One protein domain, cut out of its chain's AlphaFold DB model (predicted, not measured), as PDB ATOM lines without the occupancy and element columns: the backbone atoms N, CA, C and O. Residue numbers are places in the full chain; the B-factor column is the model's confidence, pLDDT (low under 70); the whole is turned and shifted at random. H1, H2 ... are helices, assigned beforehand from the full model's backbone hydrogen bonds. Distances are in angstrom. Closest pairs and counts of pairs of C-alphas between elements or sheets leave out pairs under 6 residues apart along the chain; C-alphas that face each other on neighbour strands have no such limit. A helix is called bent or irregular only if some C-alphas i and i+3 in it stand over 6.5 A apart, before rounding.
ATOM      1  N   PHE A  89     139.427 163.670 198.660       94.19
ATOM      2  CA  PHE A  89     138.563 164.069 197.553       94.19
ATOM      3  C   PHE A  89     138.685 163.103 196.377       94.19
ATOM      4  O   PHE A  89     137.678 162.508 195.991       94.19
ATOM      5  N   CYS A  90     139.901 162.872 195.868       94.69
ATOM      6  CA  CYS A  90     140.119 161.994 194.716       94.69
ATOM      7  C   CYS A  90     139.770 160.522 194.983       94.69
ATOM      8  O   CYS A  90     139.412 159.823 194.042       94.69
ATOM      9  N   SER A  91     139.770 160.066 196.239       93.94
ATOM     10  CA  SER A  91     139.315 158.713 196.600       93.94
ATOM     11  C   SER A  91     137.812 158.515 196.370       93.94
ATOM     12  O   SER A  91     137.357 157.396 196.148       93.94
ATOM     13  N   SER A  92     137.035 159.602 196.407       93.44
ATOM     14  CA  SER A  92     135.592 159.588 196.133       93.44
ATOM     15  C   SER A  92     135.242 159.807 194.656       93.44
ATOM     16  O   SER A  92     134.078 159.657 194.275       93.44
ATOM     17  N   VAL A  93     136.226 160.179 193.829       94.75
ATOM     18  CA  VAL A  93     136.035 160.469 192.406       94.75
ATOM     19  C   VAL A  93     136.194 159.175 191.605       94.75
ATOM     20  O   VAL A  93     137.256 158.555 191.650       94.75
ATOM     21  N   PRO A  94     135.169 158.743 190.850       93.50
ATOM     22  CA  PRO A  94     135.278 157.553 190.017       93.50
ATOM     23  C   PRO A  94     136.360 157.700 188.950       93.50
ATOM     24  O   PRO A  94     136.603 158.796 188.448       93.50
ATOM     25  N   ASN A  95     136.954 156.579 188.548       91.38
ATOM     26  CA  ASN A  95     137.883 156.549 187.426       91.38
ATOM     27  C   ASN A  95     137.175 156.988 186.130       91.38
ATOM     28  O   ASN A  95     136.015 156.635 185.901       91.38
ATOM     29  N   ILE A  96     137.879 157.707 185.253       89.06
ATOM     30  CA  ILE A  96     137.336 158.155 183.960       89.06
ATOM     31  C   ILE A  96     136.820 157.005 183.080       89.06
ATOM     32  O   ILE A  96     135.855 157.180 182.339       89.06
ATOM     33  N   ARG A  97     137.411 155.809 183.202       87.31
ATOM     34  CA  ARG A  97     136.992 154.594 182.485       87.31
ATOM     35  C   ARG A  97     135.624 154.095 182.953       87.31
ATOM     36  O   ARG A  97     134.916 153.438 182.192       87.31
ATOM     37  N   ASP A  98     135.196 154.457 184.162       89.25
ATOM     38  CA  ASP A  98     133.886 154.153 184.740       89.25
ATOM     39  C   ASP A  98     132.854 155.260 184.430       89.25
ATOM     40  O   ASP A  98     132.200 155.789 185.327       89.25
ATOM     41  N   THR A  99     132.659 155.587 183.145       85.00
ATOM     42  CA  THR A  99     131.786 156.677 182.648       85.00
ATOM     43  C   THR A  99     130.456 156.838 183.388       85.00
ATOM     44  O   THR A  99     130.151 157.939 183.824       85.00
ATOM     45  N   ASN A 100     129.691 155.764 183.625       87.69
ATOM     46  CA  ASN A 100     128.389 155.862 184.304       87.69
ATOM     47  C   ASN A 100     128.522 156.288 185.772       87.69
ATOM     48  O   ASN A 100     127.740 157.108 186.256       87.69
ATOM     49  N   LYS A 101     129.551 155.800 186.479       90.75
ATOM     50  CA  LYS A 101     129.845 156.268 187.840       90.75
ATOM     51  C   LYS A 101     130.352 157.704 187.810       90.75
ATOM     52  O   LYS A 101     129.897 158.498 188.624       90.75
ATOM     53  N   ALA A 102     131.242 158.044 186.875       89.50
ATOM     54  CA  ALA A 102     131.781 159.395 186.726       89.50
ATOM     55  C   ALA A 102     130.675 160.424 186.434       89.50
ATOM     56  O   ALA A 102     130.632 161.462 187.086       89.50
ATOM     57  N   LEU A 103     129.736 160.110 185.535       87.56
ATOM     58  CA  LEU A 103     128.558 160.929 185.233       87.56
ATOM     59  C   LEU A 103     127.611 161.035 186.433       87.56
ATOM     60  O   LEU A 103     127.172 162.131 186.772       87.56
ATOM     61  N   SER A 104     127.326 159.923 187.120       90.94
ATOM     62  CA  SER A 104     126.485 159.940 188.326       90.94
ATOM     63  C   SER A 104     127.109 160.786 189.441       90.94
ATOM     64  O   SER A 104     126.430 161.590 190.080       90.94
ATOM     65  N   TRP A 105     128.419 160.646 189.655       93.12
ATOM     66  CA  TRP A 105     129.175 161.444 190.613       93.12
ATOM     67  C   TRP A 105     129.202 162.923 190.218       93.12
ATOM     68  O   TRP A 105     128.961 163.781 191.067       93.12
ATOM     69  N   ALA A 106     129.424 163.221 188.937       90.50
ATOM     70  CA  ALA A 106     129.384 164.566 188.382       90.50
ATOM     71  C   ALA A 106     128.023 165.225 188.638       90.50
ATOM     72  O   ALA A 106     127.970 166.287 189.252       90.50
ATOM     73  N   ALA A 107     126.921 164.560 188.284       88.69
ATOM     74  CA  ALA A 107     125.565 165.060 188.504       88.69
ATOM     75  C   ALA A 107     125.259 165.311 189.994       88.69
ATOM     76  O   ALA A 107     124.736 166.371 190.353       88.69
ATOM     77  N   LYS A 108     125.640 164.378 190.882       90.31
ATOM     78  CA  LYS A 108     125.497 164.541 192.343       90.31
ATOM     79  C   LYS A 108     126.312 165.722 192.867       90.31
ATOM     80  O   LYS A 108     125.811 166.522 193.655       90.31
ATOM     81  N   THR A 109     127.552 165.852 192.410       89.25
ATOM     82  CA  THR A 109     128.462 166.932 192.807       89.25
ATOM     83  C   THR A 109     127.941 168.282 192.324       89.25
ATOM     84  O   THR A 109     127.872 169.231 193.102       89.25
ATOM     85  N   CYS A 110     127.472 168.357 191.083       86.69
ATOM     86  CA  CYS A 110     126.850 169.550 190.524       86.69
ATOM     87  C   CYS A 110     125.587 169.963 191.277       86.69
ATOM     88  O   CYS A 110     125.443 171.134 191.619       86.69
ATOM     89  N   SER A 111     124.737 169.001 191.637       86.31
ATOM     90  CA  SER A 111     123.549 169.260 192.460       86.31
ATOM     91  C   SER A 111     123.924 169.797 193.845       86.31
ATOM     92  O   SER A 111     123.307 170.738 194.337       86.31
ATOM     93  N   LYS A 112     124.978 169.247 194.464       85.38
ATOM     94  CA  LYS A 112     125.456 169.669 195.791       85.38
ATOM     95  C   LYS A 112     126.022 171.089 195.789       85.38
ATOM     96  O   LYS A 112     125.744 171.862 196.701       85.38
ATOM     97  N   TYR A 113     126.843 171.426 194.799       78.12
ATOM     98  CA  TYR A 113     127.521 172.723 194.759       78.12
ATOM     99  C   TYR A 113     126.721 173.797 194.016       78.12
ATOM    100  O   TYR A 113     127.109 174.962 194.056       78.12
ATOM    101  N   ASN A 114     125.596 173.442 193.392       69.94
ATOM    102  CA  ASN A 114     124.678 174.326 192.676       69.94
ATOM    103  C   ASN A 114     125.353 175.356 191.734       69.94
ATOM    104  O   ASN A 114     125.111 176.559 191.883       69.94
ATOM    105  N   PRO A 115     126.261 174.968 190.818       61.50
ATOM    106  CA  PRO A 115     126.492 175.759 189.614       61.50
ATOM    107  C   PRO A 115     125.339 175.478 188.637       61.50
ATOM    108  O   PRO A 115     124.722 174.419 188.720       61.50
ATOM    109  N   GLU A 116     125.050 176.386 187.704       70.31
ATOM    110  CA  GLU A 116     124.111 176.090 186.608       70.31
ATOM    111  C   GLU A 116     124.450 174.711 186.005       70.31
ATOM    112  O   GLU A 116     125.603 174.472 185.627       70.31
ATOM    113  N   ALA A 117     123.487 173.778 186.022       65.69
ATOM    114  CA  ALA A 117     123.748 172.335 185.926       65.69
ATOM    115  C   ALA A 117     124.592 171.952 184.696       65.69
ATOM    116  O   ALA A 117     125.551 171.184 184.815       65.69
ATOM    117  N   ASP A 118     124.304 172.572 183.550       73.75
ATOM    118  CA  ASP A 118     125.009 172.336 182.288       73.75
ATOM    119  C   ASP A 118     126.472 172.799 182.330       73.75
ATOM    120  O   ASP A 118     127.379 172.111 181.852       73.75
ATOM    121  N   LYS A 119     126.737 173.947 182.964       76.31
ATOM    122  CA  LYS A 119     128.096 174.489 183.113       76.31
ATOM    123  C   LYS A 119     128.910 173.668 184.099       76.31
ATOM    124  O   LYS A 119     130.102 173.455 183.891       76.31
ATOM    125  N   CYS A 120     128.272 173.180 185.160       80.94
ATOM    126  CA  CYS A 120     128.952 172.335 186.126       80.94
ATOM    127  C   CYS A 120     129.489 171.055 185.484       80.94
ATOM    128  O   CYS A 120     130.669 170.744 185.652       80.94
ATOM    129  N   LEU A 121     128.648 170.343 184.723       83.19
ATOM    130  CA  LEU A 121     129.049 169.101 184.065       83.19
ATOM    131  C   LEU A 121     130.272 169.321 183.170       83.19
ATOM    132  O   LEU A 121     131.225 168.546 183.228       83.19
ATOM    133  N   LYS A 122     130.308 170.436 182.433       83.56
ATOM    134  CA  LYS A 122     131.423 170.789 181.546       83.56
ATOM    135  C   LYS A 122     132.780 170.846 182.255       83.56
ATOM    136  O   LYS A 122     133.777 170.392 181.699       83.56
ATOM    137  N   TYR A 123     132.826 171.373 183.475       85.94
ATOM    138  CA  TYR A 123     134.076 171.524 184.226       85.94
ATOM    139  C   TYR A 123     134.369 170.351 185.155       85.94
ATOM    140  O   TYR A 123     135.532 170.023 185.398       85.94
ATOM    141  N   ILE A 124     133.334 169.697 185.684       87.12
ATOM    142  CA  ILE A 124     133.511 168.666 186.706       87.12
ATOM    143  C   ILE A 124     134.232 167.426 186.155       87.12
ATOM    144  O   ILE A 124     134.990 166.778 186.877       87.12
ATOM    145  N   HIS A 125     134.114 167.160 184.848       88.50
ATOM    146  CA  HIS A 125     134.907 166.137 184.160       88.50
ATOM    147  C   HIS A 125     136.419 166.364 184.277       88.50
ATOM    148  O   HIS A 125     137.184 165.396 184.307       88.50
ATOM    149  N   LYS A 126     136.878 167.617 184.410       91.62
ATOM    150  CA  LYS A 126     138.304 167.888 184.606       91.62
ATOM    151  C   LYS A 126     138.796 167.373 185.959       91.62
ATOM    152  O   LYS A 126     139.916 166.875 186.021       91.62
ATOM    153  N   PHE A 127     137.969 167.406 187.006       93.38
ATOM    154  CA  PHE A 127     138.311 166.794 188.297       93.38
ATOM    155  C   PHE A 127     138.425 165.273 188.184       93.38
ATOM    156  O   PHE A 127     139.376 164.707 188.710       93.38
ATOM    157  N   VAL A 128     137.519 164.627 187.442       93.56
ATOM    158  CA  VAL A 128     137.590 163.182 187.153       93.56
ATOM    159  C   VAL A 128     138.901 162.822 186.456       93.56
ATOM    160  O   VAL A 128     139.600 161.908 186.892       93.56
ATOM    161  N   SER A 129     139.269 163.571 185.413       91.75
ATOM    162  CA  SER A 129     140.532 163.385 184.692       91.75
ATOM    163  C   SER A 129     141.743 163.563 185.613       91.75
ATOM    164  O   SER A 129     142.563 162.655 185.698       91.75
ATOM    165  N   VAL A 130     141.831 164.676 186.350       93.75
ATOM    166  CA  VAL A 130     142.984 164.959 187.222       93.75
ATOM    167  C   VAL A 130     143.098 163.942 188.359       93.75
ATOM    168  O   VAL A 130     144.194 163.463 188.636       93.75
ATOM    169  N   CYS A 131     141.989 163.570 189.002       94.75
ATOM    170  CA  CYS A 131     142.017 162.550 190.047       94.75
ATOM    171  C   CYS A 131     142.400 161.177 189.491       94.75
ATOM    172  O   CYS A 131     143.200 160.488 190.113       94.75
ATOM    173  N   THR A 132     141.924 160.807 188.296       93.38
ATOM    174  CA  THR A 132     142.344 159.553 187.650       93.38
ATOM    175  C   THR A 132     143.854 159.539 187.406       93.38
ATOM    176  O   THR A 132     144.516 158.563 187.746       93.38
ATOM    177  N   GLU A 133     144.423 160.631 186.888       92.50
ATOM    178  CA  GLU A 133     145.873 160.753 186.675       92.50
ATOM    179  C   GLU A 133     146.668 160.659 187.985       92.50
ATOM    180  O   GLU A 133     147.712 160.008 188.038       92.50
ATOM    181  N   GLN A 134     146.164 161.272 189.062       91.81
ATOM    182  CA  GLN A 134     146.795 161.215 190.382       91.81
ATOM    183  C   GLN A 134     146.730 159.819 191.009       91.81
ATOM    184  O   GLN A 134     147.704 159.401 191.635       91.81
ATOM    185  N   THR A 135     145.617 159.103 190.841       90.31
ATOM    186  CA  THR A 135     145.434 157.740 191.358       90.31
ATOM    187  C   THR A 135     146.238 156.716 190.558       90.31
ATOM    188  O   THR A 135     146.825 155.814 191.146       90.31
ATOM    189  N   GLU A 136     146.294 156.848 189.231       90.44
ATOM    190  CA  GLU A 136     147.037 155.924 188.363       90.44
ATOM    191  C   GLU A 136     148.532 156.265 188.249       90.44
ATOM    192  O   GLU A 136     149.302 155.470 187.712       90.44
ATOM    193  N   GLY A 137     148.959 157.439 188.725       88.88
ATOM    194  CA  GLY A 137     150.355 157.876 188.668       88.88
ATOM    195  C   GLY A 137     150.875 158.119 187.246       88.88
ATOM    196  O   GLY A 137     152.082 158.056 187.017       88.88
ATOM    197  N   ARG A 138     149.986 158.381 186.280       87.25
ATOM    198  CA  ARG A 138     150.323 158.604 184.863       87.25
ATOM    199  C   ARG A 138     149.385 159.624 184.223       87.25
ATOM    200  O   ARG A 138     148.237 159.759 184.634       87.25
ATOM    201  N   THR A 139     149.850 160.301 183.178       84.38
ATOM    202  CA  THR A 139     149.007 161.177 182.355       84.38
ATOM    203  C   THR A 139     148.178 160.343 181.382       84.38
ATOM    204  O   THR A 139     148.705 159.432 180.739       84.38
ATOM    205  N   LEU A 140     146.888 160.650 181.265       80.19
ATOM    206  CA  LEU A 140     146.019 159.995 180.291       80.19
ATOM    207  C   LEU A 140     146.244 160.603 178.908       80.19
ATOM    208  O   LEU A 140     146.289 161.824 178.752       80.19
ATOM    209  N   SER A 141     146.355 159.763 177.882       81.88
ATOM    210  CA  SER A 141     146.395 160.270 176.510       81.88
ATOM    211  C   SER A 141     145.006 160.737 176.057       81.88
ATOM    212  O   SER A 141     143.985 160.163 176.434       81.88
ATOM    213  N   ASN A 142     144.953 161.739 175.169       76.44
ATOM    214  CA  ASN A 142     143.690 162.174 174.552       76.44
ATOM    215  C   ASN A 142     142.955 161.016 173.862       76.44
ATOM    216  O   ASN A 142     141.728 160.986 173.852       76.44
ATOM    217  N   LYS A 143     143.710 160.052 173.318       78.81
ATOM    218  CA  LYS A 143     143.165 158.843 172.706       78.81
ATOM    219  C   LYS A 143     142.424 157.983 173.731       78.81
ATOM    220  O   LYS A 143     141.284 157.630 173.489       78.81
ATOM    221  N   GLU A 144     143.013 157.711 174.896       76.31
ATOM    222  CA  GLU A 144     142.343 156.930 175.949       76.31
ATOM    223  C   GLU A 144     141.078 157.616 176.482       76.31
ATOM    224  O   GLU A 144     140.073 156.954 176.750       76.31
ATOM    225  N   ILE A 145     141.114 158.943 176.626       74.31
ATOM    226  CA  ILE A 145     139.943 159.730 177.042       74.31
ATOM    227  C   ILE A 145     138.831 159.611 175.990       74.31
ATOM    228  O   ILE A 145     137.667 159.432 176.343       74.31
ATOM    229  N   PHE A 146     139.182 159.673 174.705       77.38
ATOM    230  CA  PHE A 146     138.225 159.541 173.611       77.38
ATOM    231  C   PHE A 146     137.667 158.117 173.488       77.38
ATOM    232  O   PHE A 146     136.450 157.942 173.483       77.38
ATOM    233  N   ASP A 147     138.538 157.106 173.449       78.81
ATOM    234  CA  ASP A 147     138.169 155.697 173.273       78.81
ATOM    235  C   ASP A 147     137.242 155.230 174.409       78.81
ATOM    236  O   ASP A 147     136.219 154.595 174.157       78.81
ATOM    237  N   SER A 148     137.525 155.633 175.654       72.81
ATOM    238  CA  SER A 148     136.671 155.307 176.808       72.81
ATOM    239  C   SER A 148     135.274 155.941 176.749       72.81
ATOM    240  O   SER A 148     134.309 155.350 177.242       72.81
ATOM    241  N   GLY A 149     135.135 157.117 176.128       71.75
ATOM    242  CA  GLY A 149     133.834 157.734 175.860       71.75
ATOM    243  C   GLY A 149     133.104 157.086 174.680       71.75
ATOM    244  O   GLY A 149     131.908 156.801 174.765       71.75
ATOM    245  N   PHE A 150     133.828 156.820 173.592       71.94
ATOM    246  CA  PHE A 150     133.278 156.316 172.336       71.94
ATOM    247  C   PHE A 150     132.800 154.860 172.434       71.94
ATOM    248  O   PHE A 150     131.671 154.560 172.042       71.94
ATOM    249  N   GLU A 151     133.600 153.959 173.016       67.19
ATOM    250  CA  GLU A 151     133.237 152.538 173.155       67.19
ATOM    251  C   GLU A 151     131.969 152.326 173.988       67.19
ATOM    252  O   GLU A 151     131.207 151.390 173.741       67.19
ATOM    253  N   LYS A 152     131.721 153.186 174.981       63.41
ATOM    254  CA  LYS A 152     130.513 153.109 175.809       63.41
ATOM    255  C   LYS A 152     129.284 153.677 175.117       63.41
ATOM    256  O   LYS A 152     128.232 153.051 175.190       63.41
ATOM    257  N   GLY A 153     129.426 154.775 174.371       64.69
ATOM    258  CA  GLY A 153     128.329 155.320 173.563       64.69
ATOM    259  C   GLY A 153     127.812 154.347 172.496       64.69
ATOM    260  O   GLY A 153     126.642 154.414 172.125       64.69
ATOM    261  N   LEU A 154     128.655 153.415 172.034       66.00
ATOM    262  CA  LEU A 154     128.258 152.331 171.132       66.00
ATOM    263  C   LEU A 154     127.536 151.166 171.829       66.00
ATOM    264  O   LEU A 154     126.803 150.448 171.162       66.00
ATOM    265  N   LYS A 155     127.747 150.956 173.134       67.38
ATOM    266  CA  LYS A 155     127.130 149.856 173.904       67.38
ATOM    267  C   LYS A 155     125.764 150.210 174.498       67.38
ATOM    268  O   LYS A 155     125.041 149.310 174.904       67.38
ATOM    269  N   GLU A 156     125.439 151.497 174.587       60.00
ATOM    270  CA  GLU A 156     124.166 152.001 175.129       60.00
ATOM    271  C   GLU A 156     123.155 152.397 174.028       60.00
ATOM    272  O   GLU A 156     122.133 153.016 174.324       60.00
ATOM    273  N   ARG A 157     123.425 152.030 172.767       50.72
ATOM    274  CA  ARG A 157     122.468 152.048 171.646       50.72
ATOM    275  C   ARG A 157     122.070 150.629 171.268       50.72
ATOM    276  O   ARG A 157     120.901 150.467 170.862       50.72
TER     277      ARG A 157
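Overview. This is residues 89 to 157 of the 157 residues of an uncharacterized protein of Gammaproteobacteria bacterium 28-57-27 (UniProt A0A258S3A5). The longest helix, H2, and H1 pack together at a steep angle, while H3 runs across beyond H1's first residues. The unnamed residues 89 to 98 pass near H2 before H1. The printed part has 69 residues with three named helices, H1, H2, H3, and no named strand: all helix. It is compact, radius of gyration of the C-alphas 12.2 A, and flat, 33 by 31 by 17 A.

Along the chain. H2, residues 117 to 136, spans 28.6 A, from C-alpha 117 at (123.748, 172.335, 185.926). It is neither bent nor irregular, but only just: C-alphas 122 and 125 are 6.4 A apart. H1, residues 99 to 113, spans 20.6 A. H3, residues 142 to 155, spans 20.6 A, to C-alpha 155 at (127.130, 149.856, 173.904).

Arrangement. H1 and H2 touch at a steep tilt of 58 degrees, opposite ways; their closest C-alphas, of Cys 110 and Cys 120, are 5.6 A apart. H1, with residue 99 alone, only just touches residues 148 to 152 of H3, with 3 pairs of C-alphas within 8 A, the closest those of Thr 99 and Gly 149, 7.2 A, about perpendicular at 78 degrees. H2 and H3 are only just apart, closest 8.5 A. Every O i to N i+4 pair is within hydrogen-bond range in H1, 13 of 16 in H2 and 8 of 10 in H3.

Size, cuts and confidence. The farthest C-alphas, of Gly 137 and Arg 157, are 33.2 A apart. The printed part has no cut, and both links are tight. Residues 114 to 115, 117 and 151 to 157 have pLDDT under 70.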